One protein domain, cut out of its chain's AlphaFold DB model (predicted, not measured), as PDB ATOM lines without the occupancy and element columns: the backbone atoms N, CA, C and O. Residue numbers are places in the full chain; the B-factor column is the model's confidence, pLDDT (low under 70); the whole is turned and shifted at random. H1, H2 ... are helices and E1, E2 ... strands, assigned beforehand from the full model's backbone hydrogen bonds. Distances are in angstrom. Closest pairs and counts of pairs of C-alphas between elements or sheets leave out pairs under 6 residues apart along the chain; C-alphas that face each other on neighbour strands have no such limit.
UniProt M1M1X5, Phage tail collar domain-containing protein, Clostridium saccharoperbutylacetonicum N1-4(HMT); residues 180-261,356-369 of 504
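AT A GLANCE: This is residues 180 to 261 and 356 to 369 of the 504 residues of the protein "Phage tail collar domain-containing protein" of Clostridium saccharoperbutylacetonicum N1-4(HMT) (UniProt M1M1X5). There is little regular structure: a body of loops holds H1, the small strand pair E4 and E5, and strands E2 and E3, while the pair E1 and E6 lies away at one end of the longest axis. Residues 256 to 261 stick out. The printed part has 96 residues, 31 in named elements, ordered E1 E2 E3 E4 H1 E5 E6, class mixed; both two-strand sheets are antiparallel. It is compact, radius of gyration of the C-alphas 14.3 A, spanning 42 by 33 by 26 A.

HOW THE PARTS SIT: E1, residues 190 to 192, is antiparallel to E6, residues 362 to 365, with N 363 and O 191 3.0 A apart. E2, residues 199 to 202, and E3, residues 211 to 213, are near each other; both pair with no named strand. E4, residues 218 to 220, is antiparallel to E5, residues 248 to 250, with N 219 and O 249 2.8 A apart. In H1, residues 225 to 235, every O i to N i+4 pair is within hydrogen-bond range. The closest C-alphas of H1 and E5, Ala 228 and Leu 249, are 6.7 A apart.

IN THESE COORDINATES: E1 begins at C-alpha 190 (233.520, 223.444, 344.110); E6 ends at C-alpha 365 (236.305, 219.717, 345.882). H1 measures 15.1 A and E2 9.9 A.

THE WHOLE: Residues 262 to 355 are cut out, with 16.9 A between C-alphas 261 and 356. H1 to E5 is a long link. Residues 180 to 191 and 363 to 369 have pLDDT under 70.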
ATOM      1  N   ASP A 180     233.755 228.131 331.572       39.91
ATOM      2  CA  ASP A 180     232.631 228.486 332.428       39.91
ATOM      3  C   ASP A 180     231.962 227.186 332.911       39.91
ATOM      4  O   ASP A 180     230.997 226.729 332.297       39.91
ATOM      5  N   PRO A 181     232.471 226.535 333.980       46.00
ATOM      6  CA  PRO A 181     231.684 225.606 334.779       46.00
ATOM      7  C   PRO A 181     230.798 226.359 335.797       46.00
ATOM      8  O   PRO A 181     230.199 225.742 336.676       46.00
ATOM      9  N   ALA A 182     230.710 227.694 335.719       43.25
ATOM     10  CA  ALA A 182     230.250 228.582 336.782       43.25
ATOM     11  C   ALA A 182     228.734 228.670 336.966       43.25
ATOM     12  O   ALA A 182     228.295 229.357 337.886       43.25
ATOM     13  N   GLN A 183     227.925 227.934 336.200       48.09
ATOM     14  CA  GLN A 183     226.516 227.768 336.576       48.09
ATOM     15  C   GLN A 183     226.296 226.758 337.710       48.09
ATOM     16  O   GLN A 183     225.231 226.789 338.318       48.09
ATOM     17  N   GLN A 184     227.281 225.915 338.047       48.72
ATOM     18  CA  GLN A 184     227.199 224.996 339.198       48.72
ATOM     19  C   GLN A 184     228.439 225.041 340.103       48.72
ATOM     20  O   GLN A 184     228.754 224.072 340.795       48.72
ATOM     21  N   ILE A 185     229.151 226.172 340.109       50.03
ATOM     22  CA  ILE A 185     230.152 226.431 341.144       50.03
ATOM     23  C   ILE A 185     229.397 226.820 342.411       50.03
ATOM     24  O   ILE A 185     228.881 227.933 342.538       50.03
ATOM     25  N   ASP A 186     229.382 225.904 343.369       58.62
ATOM     26  CA  ASP A 186     229.270 226.302 344.759       58.62
ATOM     27  C   ASP A 186     230.555 227.059 345.100       58.62
ATOM     28  O   ASP A 186     231.645 226.478 345.120       58.62
ATOM     29  N   LYS A 187     230.440 228.375 345.310       55.53
ATOM     30  CA  LYS A 187     231.589 229.265 345.538       55.53
ATOM     31  C   LYS A 187     232.433 228.852 346.747       55.53
ATOM     32  O   LYS A 187     233.567 229.313 346.853       55.53
ATOM     33  N   GLU A 188     231.897 228.016 347.632       56.50
ATOM     34  CA  GLU A 188     232.574 227.567 348.847       56.50
ATOM     35  C   GLU A 188     233.182 226.164 348.727       56.50
ATOM     36  O   GLU A 188     234.150 225.879 349.425       56.50
ATOM     37  N   SER A 189     232.647 225.300 347.854       59.91
ATOM     38  CA  SER A 189     232.925 223.849 347.909       59.91
ATOM     39  C   SER A 189     233.306 223.207 346.565       59.91
ATOM     40  O   SER A 189     233.857 222.106 346.541       59.91
ATOM     41  N   GLY A 190     233.089 223.892 345.437       65.06
ATOM     42  CA  GLY A 190     233.520 223.444 344.110       65.06
ATOM     43  C   GLY A 190     232.389 223.121 343.143       65.06
ATOM     44  O   GLY A 190     231.305 223.697 343.212       65.06
ATOM     45  N   ILE A 191     232.676 222.249 342.174       67.44
ATOM     46  CA  ILE A 191     231.754 221.942 341.070       67.44
ATOM     47  C   ILE A 191     230.895 220.749 341.465       67.44
ATOM     48  O   ILE A 191     231.418 219.645 341.644       67.44
ATOM     49  N   GLN A 192     229.592 220.986 341.608       73.44
ATOM     50  CA  GLN A 192     228.635 219.925 341.909       73.44
ATOM     51  C   GLN A 192     228.476 218.979 340.715       73.44
ATOM     52  O   GLN A 192     228.549 219.404 339.564       73.44
ATOM     53  N   ASP A 193     228.253 217.698 340.999       80.81
ATOM     54  CA  ASP A 193     227.897 216.708 339.982       80.81
ATOM     55  C   ASP A 193     226.456 216.887 339.516       80.81
ATOM     56  O   ASP A 193     226.158 217.172 338.356       80.81
ATOM     57  N   THR A 194     225.559 216.810 340.486       87.56
ATOM     58  CA  THR A 194     224.136 217.066 340.315       87.56
ATOM     59  C   THR A 194     223.669 218.001 341.428       87.56
ATOM     60  O   THR A 194     224.148 217.881 342.562       87.56
ATOM     61  N   PRO A 195     222.754 218.939 341.148       91.12
ATOM     62  CA  PRO A 195     222.285 219.881 342.154       91.12
ATOM     63  C   PRO A 195     221.417 219.195 343.217       91.12
ATOM     64  O   PRO A 195     220.754 218.188 342.951       91.12
ATOM     65  N   VAL A 196     221.384 219.765 344.425       94.06
ATOM     66  CA  VAL A 196     220.394 219.397 345.456       94.06
ATOM     67  C   VAL A 196     218.983 219.573 344.891       94.06
ATOM     68  O   VAL A 196     218.731 220.508 344.133       94.06
ATOM     69  N   GLY A 197     218.076 218.655 345.228       95.31
ATOM     70  CA  GLY A 197     216.720 218.621 344.683       95.31
ATOM     71  C   GLY A 197     216.587 217.877 343.352       95.31
ATOM     72  O   GLY A 197     215.470 217.641 342.897       95.31
ATOM     73  N   HIS A 198     217.697 217.453 342.736       95.56
ATOM     74  CA  HIS A 198     217.657 216.619 341.536       95.56
ATOM     75  C   HIS A 198     216.933 215.294 341.807       95.56
ATOM     76  O   HIS A 198     217.253 214.596 342.771       95.56
ATOM     77  N   ILE A 199     215.995 214.941 340.925       96.62
ATOM     78  CA  ILE A 199     215.245 213.687 340.975       96.62
ATOM     79  C   ILE A 199     215.804 212.726 339.931       96.62
ATOM     80  O   ILE A 199     215.877 213.059 338.748       96.62
ATOM     81  N   MET A 200     216.134 211.514 340.368       96.25
ATOM     82  CA  MET A 200     216.581 210.426 339.501       96.25
ATOM     83  C   MET A 200     215.730 209.174 339.690       96.25
ATOM     84  O   MET A 200     215.169 208.945 340.762       96.25
ATOM     85  N   SER A 201     215.652 208.350 338.647       96.56
ATOM     86  CA  SER A 201     215.062 207.015 338.708       96.56
ATOM     87  C   SER A 201     216.146 205.958 338.895       96.56
ATOM     88  O   SER A 201     217.182 205.974 338.229       96.56
ATOM     89  N   VAL A 202     215.897 205.014 339.800       96.38
ATOM     90  CA  VAL A 202     216.827 203.935 340.139       96.38
ATOM     91  C   VAL A 202     216.132 202.594 339.975       96.38
ATOM     92  O   VAL A 202     215.053 202.362 340.522       96.38
ATOM     93  N   MET A 203     216.777 201.682 339.247       95.69
ATOM     94  CA  MET A 203     216.376 200.276 339.186       95.69
ATOM     95  C   MET A 203     216.908 199.538 340.424       95.69
ATOM     96  O   MET A 203     217.815 198.715 340.339       95.69
ATOM     97  N   GLY A 204     216.392 199.892 341.600       92.88
ATOM     98  CA  GLY A 204     216.857 199.373 342.884       92.88
ATOM     99  C   GLY A 204     215.834 199.589 343.995       92.88
ATOM    100  O   GLY A 204     214.880 200.343 343.840       92.88
ATOM    101  N   LEU A 205     216.034 198.906 345.125       94.75
ATOM    102  CA  LEU A 205     215.121 198.953 346.277       94.75
ATOM    103  C   LEU A 205     215.534 199.972 347.348       94.75
ATOM    104  O   LEU A 205     214.818 200.152 348.329       94.75
ATOM    105  N   LYS A 206     216.706 200.595 347.204       95.81
ATOM    106  CA  LYS A 206     217.266 201.548 348.167       95.81
ATOM    107  C   LYS A 206     217.762 202.785 347.438       95.81
ATOM    108  O   LYS A 206     218.327 202.664 346.350       95.81
ATOM    109  N   ALA A 207     217.572 203.945 348.061       96.88
ATOM    110  CA  ALA A 207     218.164 205.180 347.579       96.88
ATOM    111  C   ALA A 207     219.701 205.071 347.650       96.88
ATOM    112  O   ALA A 207     220.226 204.573 348.654       96.88
ATOM    113  N   PRO A 208     220.430 205.490 346.602       96.06
ATOM    114  CA  PRO A 208     221.884 205.597 346.657       96.06
ATOM    115  C   PRO A 208     222.349 206.599 347.730       96.06
ATOM    116  O   PRO A 208     221.557 207.437 348.171       96.06
ATOM    117  N   PRO A 209     223.635 206.565 348.128       94.25
ATOM    118  CA  PRO A 209     224.209 207.582 349.009       94.25
ATOM    119  C   PRO A 209     223.934 209.000 348.497       94.25
ATOM    120  O   PRO A 209     223.986 209.227 347.291       94.25
ATOM    121  N   HIS A 210     223.675 209.945 349.406       95.62
ATOM    122  CA  HIS A 210     223.331 211.350 349.110       95.62
ATOM    123  C   HIS A 210     221.932 211.580 348.500       95.62
ATOM    124  O   HIS A 210     221.573 212.715 348.162       95.62
ATOM    125  N   TYR A 211     221.110 210.528 348.405       97.94
ATOM    126  CA  TYR A 211     219.718 210.605 347.969       97.94
ATOM    127  C   TYR A 211     218.745 210.036 349.010       97.94
ATOM    128  O   TYR A 211     219.074 209.124 349.767       97.94
ATOM    129  N   LEU A 212     217.518 210.562 349.016       98.31
ATOM    130  CA  LEU A 212     216.372 210.028 349.759       98.31
ATOM    131  C   LEU A 212     215.347 209.454 348.782       98.31
ATOM    132  O   LEU A 212     215.187 209.977 347.682       98.31
ATOM    133  N   ALA A 213     214.633 208.399 349.178       98.25
ATOM    134  CA  ALA A 213     213.516 207.872 348.397       98.25
ATOM    135  C   ALA A 213     212.351 208.874 348.381       98.25
ATOM    136  O   ALA A 213     211.998 209.418 349.421       98.25
ATOM    137  N   CYS A 214     211.731 209.093 347.222       98.12
ATOM    138  CA  CYS A 214     210.535 209.924 347.082       98.12
ATOM    139  C   CYS A 214     209.270 209.121 347.441       98.12
ATOM    140  O   CYS A 214     208.503 208.729 346.558       98.12
ATOM    141  N   ASP A 215     209.078 208.841 348.731       97.75
ATOM    142  CA  ASP A 215     208.001 207.998 349.271       97.75
ATOM    143  C   ASP A 215     207.081 208.715 350.280       97.75
ATOM    144  O   ASP A 215     206.313 208.061 350.991       97.75
ATOM    145  N   GLY A 216     207.166 210.047 350.360       97.88
ATOM    146  CA  GLY A 216     206.388 210.850 351.309       97.88
ATOM    147  C   GLY A 216     206.908 210.841 352.752       97.88
ATOM    148  O   GLY A 216     206.254 211.402 353.633       97.88
ATOM    149  N   SER A 217     208.051 210.205 353.033       98.38
ATOM    150  CA  SER A 217     208.608 210.142 354.390       98.38
ATOM    151  C   SER A 217     208.966 211.520 354.953       98.38
ATOM    152  O   SER A 217     209.385 212.429 354.233       98.38
ATOM    153  N   VAL A 218     208.837 211.651 356.276       98.56
ATOM    154  CA  VAL A 218     209.154 212.865 357.036       98.56
ATOM    155  C   VAL A 218     210.534 212.731 357.679       98.56
ATOM    156  O   VAL A 218     210.825 211.731 358.334       98.56
ATOM    157  N   TYR A 219     211.360 213.762 357.531       98.19
ATOM    158  CA  TYR A 219     212.735 213.830 358.021       98.19
ATOM    159  C   TYR A 219     212.960 215.085 358.861       98.19
ATOM    160  O   TYR A 219     212.287 216.099 358.667       98.19
ATOM    161  N   ASN A 220     213.937 215.052 359.772       97.88
ATOM    162  CA  ASN A 220     214.308 216.240 360.538       97.88
ATOM    163  C   ASN A 220     215.082 217.230 359.658       97.88
ATOM    164  O   ASN A 220     216.023 216.856 358.959       97.88
ATOM    165  N   ILE A 221     214.749 218.516 359.755       96.81
ATOM    166  CA  ILE A 221     215.426 219.577 358.990       96.81
ATOM    167  C   ILE A 221     216.912 219.665 359.350       96.81
ATOM    168  O   ILE A 221     217.732 219.954 358.481       96.81
ATOM    169  N   VAL A 222     217.274 219.393 360.610       93.31
ATOM    170  CA  VAL A 222     218.667 219.481 361.082       93.31
ATOM    171  C   VAL A 222     219.609 218.543 360.327       93.31
ATOM    172  O   VAL A 222     220.766 218.910 360.137       93.31
ATOM    173  N   ASP A 223     219.095 217.410 359.847       92.44
ATOM    174  CA  ASP A 223     219.858 216.400 359.112       92.44
ATOM    175  C   ASP A 223     219.923 216.714 357.603       92.44
ATOM    176  O   ASP A 223     220.845 216.287 356.915       92.44
ATOM    177  N   TYR A 224     218.976 217.507 357.080       96.88
ATOM    178  CA  TYR A 224     218.780 217.740 355.640       96.88
ATOM    179  C   TYR A 224     218.596 219.225 355.293       96.88
ATOM    180  O   TYR A 224     217.761 219.604 354.468       96.88
ATOM    181  N   GLN A 225     219.395 220.098 355.911       95.19
ATOM    182  CA  GLN A 225     219.249 221.558 355.805       95.19
ATOM    183  C   GLN A 225     219.335 222.080 354.363       95.19
ATOM    184  O   GLN A 225     218.625 223.014 353.991       95.19
ATOM    185  N   LYS A 226     220.202 221.483 353.533       94.06
ATOM    186  CA  LYS A 226     220.366 221.887 352.127       94.06
ATOM    187  C   LYS A 226     219.103 221.596 351.314       94.06
ATOM    188  O   LYS A 226     218.672 222.463 350.558       94.06
ATOM    189  N   LEU A 227     218.475 220.437 351.523       97.06
ATOM    190  CA  LEU A 227     217.198 220.091 350.898       97.06
ATOM    191  C   LEU A 227     216.047 220.966 351.414       97.06
ATOM    192  O   LEU A 227     215.235 221.434 350.621       97.06
ATOM    193  N   ALA A 228     216.007 221.253 352.719       97.38
ATOM    194  CA  ALA A 228     215.014 222.160 353.300       97.38
ATOM    195  C   ALA A 228     215.072 223.553 352.649       97.38
ATOM    196  O   ALA A 228     214.054 224.091 352.213       97.38
ATOM    197  N   ASN A 229     216.279 224.109 352.520       95.56
ATOM    198  CA  ASN A 229     216.497 225.393 351.856       95.56
ATOM    199  C   ASN A 229     216.140 225.343 350.367       95.56
ATOM    200  O   ASN A 229     215.595 226.311 349.845       95.56
ATOM    201  N   TYR A 230     216.412 224.224 349.689       95.88
ATOM    202  CA  TYR A 230     215.975 224.024 348.309       95.88
ATOM    203  C   TYR A 230     214.446 224.121 348.192       95.88
ATOM    204  O   TYR A 230     213.953 224.882 347.364       95.88
ATOM    205  N   PHE A 231     213.685 223.456 349.068       97.75
ATOM    206  CA  PHE A 231     212.221 223.558 349.049       97.75
ATOM    207  C   PHE A 231     211.707 224.964 349.346       97.75
ATOM    208  O   PHE A 231     210.808 225.447 348.657       97.75
ATOM    209  N   LEU A 232     212.308 225.647 350.322       96.56
ATOM    210  CA  LEU A 232     211.980 227.040 350.611       96.56
ATOM    211  C   LEU A 232     212.180 227.938 349.381       96.56
ATOM    212  O   LEU A 232     211.328 228.778 349.099       96.56
ATOM    213  N   ASN A 233     213.282 227.757 348.654       94.94
ATOM    214  CA  ASN A 233     213.630 228.599 347.512       94.94
ATOM    215  C   ASN A 233     212.765 228.311 346.277       94.94
ATOM    216  O   ASN A 233     212.310 229.251 345.631       94.94
ATOM    217  N   GLU A 234     212.528 227.037 345.960       94.38
ATOM    218  CA  GLU A 234     211.821 226.645 344.731       94.38
ATOM    219  C   GLU A 234     210.297 226.645 344.889       94.38
ATOM    220  O   GLU A 234     209.572 226.994 343.958       94.38
ATOM    221  N   PHE A 235     209.793 226.276 346.069       95.38
ATOM    222  CA  PHE A 235     208.357 226.115 346.318       95.38
ATOM    223  C   PHE A 235     207.786 227.134 347.312       95.38
ATOM    224  O   PHE A 235     206.575 227.186 347.521       95.38
ATOM    225  N   GLY A 236     208.635 227.963 347.927       96.19
ATOM    226  CA  GLY A 236     208.227 229.009 348.868       96.19
ATOM    227  C   GLY A 236     207.999 228.534 350.307       96.19
ATOM    228  O   GLY A 236     207.794 229.370 351.188       96.19
ATOM    229  N   SER A 237     208.052 227.226 350.585       96.75
ATOM    230  CA  SER A 237     207.966 226.685 351.946       96.75
ATOM    231  C   SER A 237     208.719 225.360 352.104       96.75
ATOM    232  O   SER A 237     208.754 224.529 351.202       96.75
ATOM    233  N   ILE A 238     209.302 225.137 353.289       96.75
ATOM    234  CA  ILE A 238     210.016 223.886 353.620       96.75
ATOM    235  C   ILE A 238     209.052 222.690 353.661       96.75
ATOM    236  O   ILE A 238     209.421 221.577 353.302       96.75
ATOM    237  N   ASN A 239     207.808 222.920 354.084       97.12
ATOM    238  CA  ASN A 239     206.788 221.886 354.235       97.12
ATOM    239  C   ASN A 239     205.879 221.719 353.009       97.12
ATOM    240  O   ASN A 239     204.765 221.217 353.151       97.12
ATOM    241  N   TYR A 240     206.313 222.149 351.821       97.31
ATOM    242  CA  TYR A 240     205.493 222.081 350.607       97.31
ATOM    243  C   TYR A 240     204.956 220.664 350.333       97.31
ATOM    244  O   TYR A 240     203.793 220.500 349.971       97.31
ATOM    245  N   PHE A 241     205.773 219.634 350.580       97.06
ATOM    246  CA  PHE A 241     205.387 218.224 350.438       97.06
ATOM    247  C   PHE A 241     204.891 217.576 351.746       97.06
ATOM    248  O   PHE A 241     204.569 216.392 351.755       97.06
ATOM    249  N   GLY A 242     204.821 218.325 352.853       97.00
ATOM    250  CA  GLY A 242     204.455 217.835 354.188       97.00
ATOM    251  C   GLY A 242     205.500 218.139 355.270       97.00
ATOM    252  O   GLY A 242     206.507 218.800 355.025       97.00
ATOM    253  N   GLY A 243     205.257 217.649 356.490       96.94
ATOM    254  CA  GLY A 243     206.016 218.031 357.689       96.94
ATOM    255  C   GLY A 243     205.509 219.333 358.326       96.94
ATOM    256  O   GLY A 243     204.536 219.936 357.864       96.94
ATOM    257  N   ASP A 244     206.150 219.763 359.410       96.50
ATOM    258  CA  ASP A 244     205.774 220.987 360.138       96.50
ATOM    259  C   ASP A 244     206.482 222.256 359.624       96.50
ATOM    260  O   ASP A 244     206.068 223.365 359.958       96.50
ATOM    261  N   GLY A 245     207.533 222.111 358.807       95.38
ATOM    262  CA  GLY A 245     208.309 223.218 358.242       95.38
ATOM    263  C   GLY A 245     209.197 223.949 359.251       95.38
ATOM    264  O   GLY A 245     209.810 224.953 358.892       95.38
ATOM    265  N   VAL A 246     209.271 223.458 360.493       93.62
ATOM    266  CA  VAL A 246     210.048 224.054 361.592       93.62
ATOM    267  C   VAL A 246     211.082 223.068 362.119       93.62
ATOM    268  O   VAL A 246     212.258 223.409 362.231       93.62
ATOM    269  N   THR A 247     210.664 221.839 362.416       97.12
ATOM    270  CA  THR A 247     211.547 220.755 362.869       97.12
ATOM    271  C   THR A 247     211.710 219.666 361.813       97.12
ATOM    272  O   THR A 247     212.735 218.982 361.783       97.12
ATOM    273  N   THR A 248     210.747 219.548 360.901       98.12
ATOM    274  CA  THR A 248     210.629 218.466 359.930       98.12
ATOM    275  C   THR A 248     210.243 218.956 358.534       98.12
ATOM    276  O   THR A 248     209.545 219.958 358.369       98.12
ATOM    277  N   LEU A 249     210.679 218.206 357.526       98.25
ATOM    278  CA  LEU A 249     210.274 218.323 356.124       98.25
ATOM    279  C   LEU A 249     209.827 216.948 355.623       98.25
ATOM    280  O   LEU A 249     210.339 215.936 356.097       98.25
ATOM    281  N   ALA A 250     208.915 216.894 354.655       98.50
ATOM    282  CA  ALA A 250     208.631 215.664 353.917       98.50
ATOM    283  C   ALA A 250     209.247 215.717 352.515       98.50
ATOM    284  O   ALA A 250     209.323 216.782 351.902       98.50
ATOM    285  N   VAL A 251     209.684 214.567 352.006       98.19
ATOM    286  CA  VAL A 251     210.030 214.406 350.583       98.19
ATOM    287  C   VAL A 251     208.757 214.166 349.758       98.19
ATOM    288  O   VAL A 251     207.752 213.733 350.320       98.19
ATOM    289  N   PRO A 252     208.758 214.413 348.435       97.62
ATOM    290  CA  PRO A 252     207.614 214.084 347.588       97.62
ATOM    291  C   PRO A 252     207.281 212.589 347.649       97.62
ATOM    292  O   PRO A 252     208.187 211.767 347.769       97.62
ATOM    293  N   ASP A 253     206.010 212.223 347.492       97.56
ATOM    294  CA  ASP A 253     205.621 210.844 347.186       97.56
ATOM    295  C   ASP A 253     205.439 210.708 345.673       97.56
ATOM    296  O   ASP A 253     204.526 211.295 345.095       97.56
ATOM    297  N   MET A 254     206.349 209.983 345.023       96.31
ATOM    298  CA  MET A 254     206.330 209.771 343.571       96.31
ATOM    299  C   MET A 254     205.953 208.343 343.181       96.31
ATOM    300  O   MET A 254     206.098 207.954 342.018       96.31
ATOM    301  N   ARG A 255     205.484 207.536 344.135       94.44
ATOM    302  CA  ARG A 255     205.016 206.180 343.845       94.44
ATOM    303  C   ARG A 255     203.730 206.251 343.032       94.44
ATOM    304  O   ARG A 255     202.864 207.073 343.299       94.44
ATOM    305  N   GLU A 256     203.632 205.384 342.027       89.81
ATOM    306  CA  GLU A 256     202.493 205.328 341.097       89.81
ATOM    307  C   GLU A 256     202.246 206.630 340.303       89.81
ATOM    308  O   GLU A 256     201.187 206.789 339.700       89.81
ATOM    309  N   LEU A 257     203.234 207.537 340.236       89.69
ATOM    310  CA  LEU A 257     203.153 208.781 339.467       89.69
ATOM    311  C   LEU A 257     203.955 208.717 338.164       89.69
ATOM    312  O   LEU A 257     204.998 208.066 338.071       89.69
ATOM    313  N   VAL A 258     203.496 209.471 337.163       89.69
ATOM    314  CA  VAL A 258     204.239 209.725 335.924       89.69
ATOM    315  C   VAL A 258     204.667 211.194 335.894       89.69
ATOM    316  O   VAL A 258     203.803 212.071 335.885       89.69
ATOM    317  N   PRO A 259     205.978 211.500 335.862       91.50
ATOM    318  CA  PRO A 259     206.437 212.878 335.773       91.50
ATOM    319  C   PRO A 259     206.151 213.462 334.386       91.50
ATOM    320  O   PRO A 259     206.377 212.821 333.357       91.50
ATOM    321  N   VAL A 260     205.701 214.713 334.365       91.44
ATOM    322  CA  VAL A 260     205.485 215.511 333.153       91.44
ATOM    323  C   VAL A 260     206.252 216.826 333.261       91.44
ATOM    324  O   VAL A 260     206.564 217.285 334.359       91.44
ATOM    325  N   GLY A 261     206.578 217.437 332.120       90.94
ATOM    326  CA  GLY A 261     207.172 218.772 332.114       90.94
ATOM    327  C   GLY A 261     206.204 219.794 332.709       90.94
ATOM    328  O   GLY A 261     205.022 219.792 332.366       90.94
ATOM    329  N   ILE A 356     215.450 211.719 345.472       98.00
ATOM    330  CA  ILE A 356     215.789 213.145 345.482       98.00
ATOM    331  C   ILE A 356     217.130 213.375 346.174       98.00
ATOM    332  O   ILE A 356     217.385 212.845 347.256       98.00
ATOM    333  N   LYS A 357     218.001 214.166 345.547       97.25
ATOM    334  CA  LYS A 357     219.310 214.503 346.106       97.25
ATOM    335  C   LYS A 357     219.159 215.461 347.283       97.25
ATOM    336  O   LYS A 357     218.603 216.546 347.102       97.25
ATOM    337  N   PHE A 358     219.665 215.098 348.461       96.44
ATOM    338  CA  PHE A 358     219.483 215.911 349.672       96.44
ATOM    339  C   PHE A 358     220.691 216.778 350.041       96.44
ATOM    340  O   PHE A 358     220.544 217.773 350.752       96.44
ATOM    341  N   GLU A 359     221.873 216.434 349.537       91.25
ATOM    342  CA  GLU A 359     223.113 217.170 349.768       91.25
ATOM    343  C   GLU A 359     223.973 217.203 348.502       91.25
ATOM    344  O   GLU A 359     223.847 216.322 347.648       91.25
ATOM    345  N   PRO A 360     224.809 218.236 348.317       87.31
ATOM    346  CA  PRO A 360     225.649 218.334 347.135       87.31
ATOM    347  C   PRO A 360     226.753 217.270 347.159       87.31
ATOM    348  O   PRO A 360     227.343 216.983 348.195       87.31
ATOM    349  N   THR A 361     227.070 216.730 345.985       83.94
ATOM    350  CA  THR A 361     228.295 215.951 345.760       83.94
ATOM    351  C   THR A 361     229.117 216.692 344.724       83.94
ATOM    352  O   THR A 361     228.547 217.270 343.796       83.94
ATOM    353  N   TYR A 362     230.435 216.710 344.892       78.06
ATOM    354  CA  TYR A 362     231.331 217.507 344.061       78.06
ATOM    355  C   TYR A 362     232.256 216.593 343.264       78.06
ATOM    356  O   TYR A 362     232.897 215.710 343.830       78.06
ATOM    357  N   PHE A 363     232.359 216.829 341.956       65.62
ATOM    358  CA  PHE A 363     233.342 216.139 341.111       65.62
ATOM    359  C   PHE A 363     234.771 216.573 341.430       65.62
ATOM    360  O   PHE A 363     235.722 215.814 341.263       65.62
ATOM    361  N   MET A 364     234.920 217.818 341.871       59.06
ATOM    362  CA  MET A 364     236.172 218.382 342.339       59.06
ATOM    363  C   MET A 364     235.852 219.272 343.529       59.06
ATOM    364  O   MET A 364     235.211 220.315 343.370       59.06
ATOM    365  N   ASN A 365     236.307 218.858 344.710       51.81
ATOM    366  CA  ASN A 365     236.305 219.717 345.882       51.81
ATOM    367  C   ASN A 365     237.306 220.843 345.631       51.81
ATOM    368  O   ASN A 365     238.520 220.633 345.672       51.81
ATOM    369  N   TYR A 366     236.800 222.045 345.370       44.62
ATOM    370  CA  TYR A 366     237.624 223.237 345.492       44.62
ATOM    371  C   TYR A 366     237.661 223.560 346.977       44.62
ATOM    372  O   TYR A 366     236.815 224.288 347.479       44.62
ATOM    373  N   SER A 367     238.632 223.000 347.696       42.94
ATOM    374  CA  SER A 367     239.035 223.639 348.941       42.94
ATOM    375  C   SER A 367     239.839 224.876 348.538       42.94
ATOM    376  O   SER A 367     240.890 224.731 347.908       42.94
ATOM    377  N   PRO A 368     239.388 226.104 348.845       40.25
ATOM    378  CA  PRO A 368     240.094 227.328 348.465       40.25
ATOM    379  C   PRO A 368     241.430 227.501 349.207       40.25
ATOM    380  O   PRO A 368     242.113 228.512 349.041       40.25
ATOM    381  N   GLN A 369     241.830 226.521 350.016       41.81
ATOM    382  CA  GLN A 369     243.141 226.455 350.621       41.81
ATOM    383  C   GLN A 369     243.817 225.138 350.267       41.81
ATOM    384  O   GLN A 369     243.206 224.077 350.260       41.81
TER     385      GLN A 369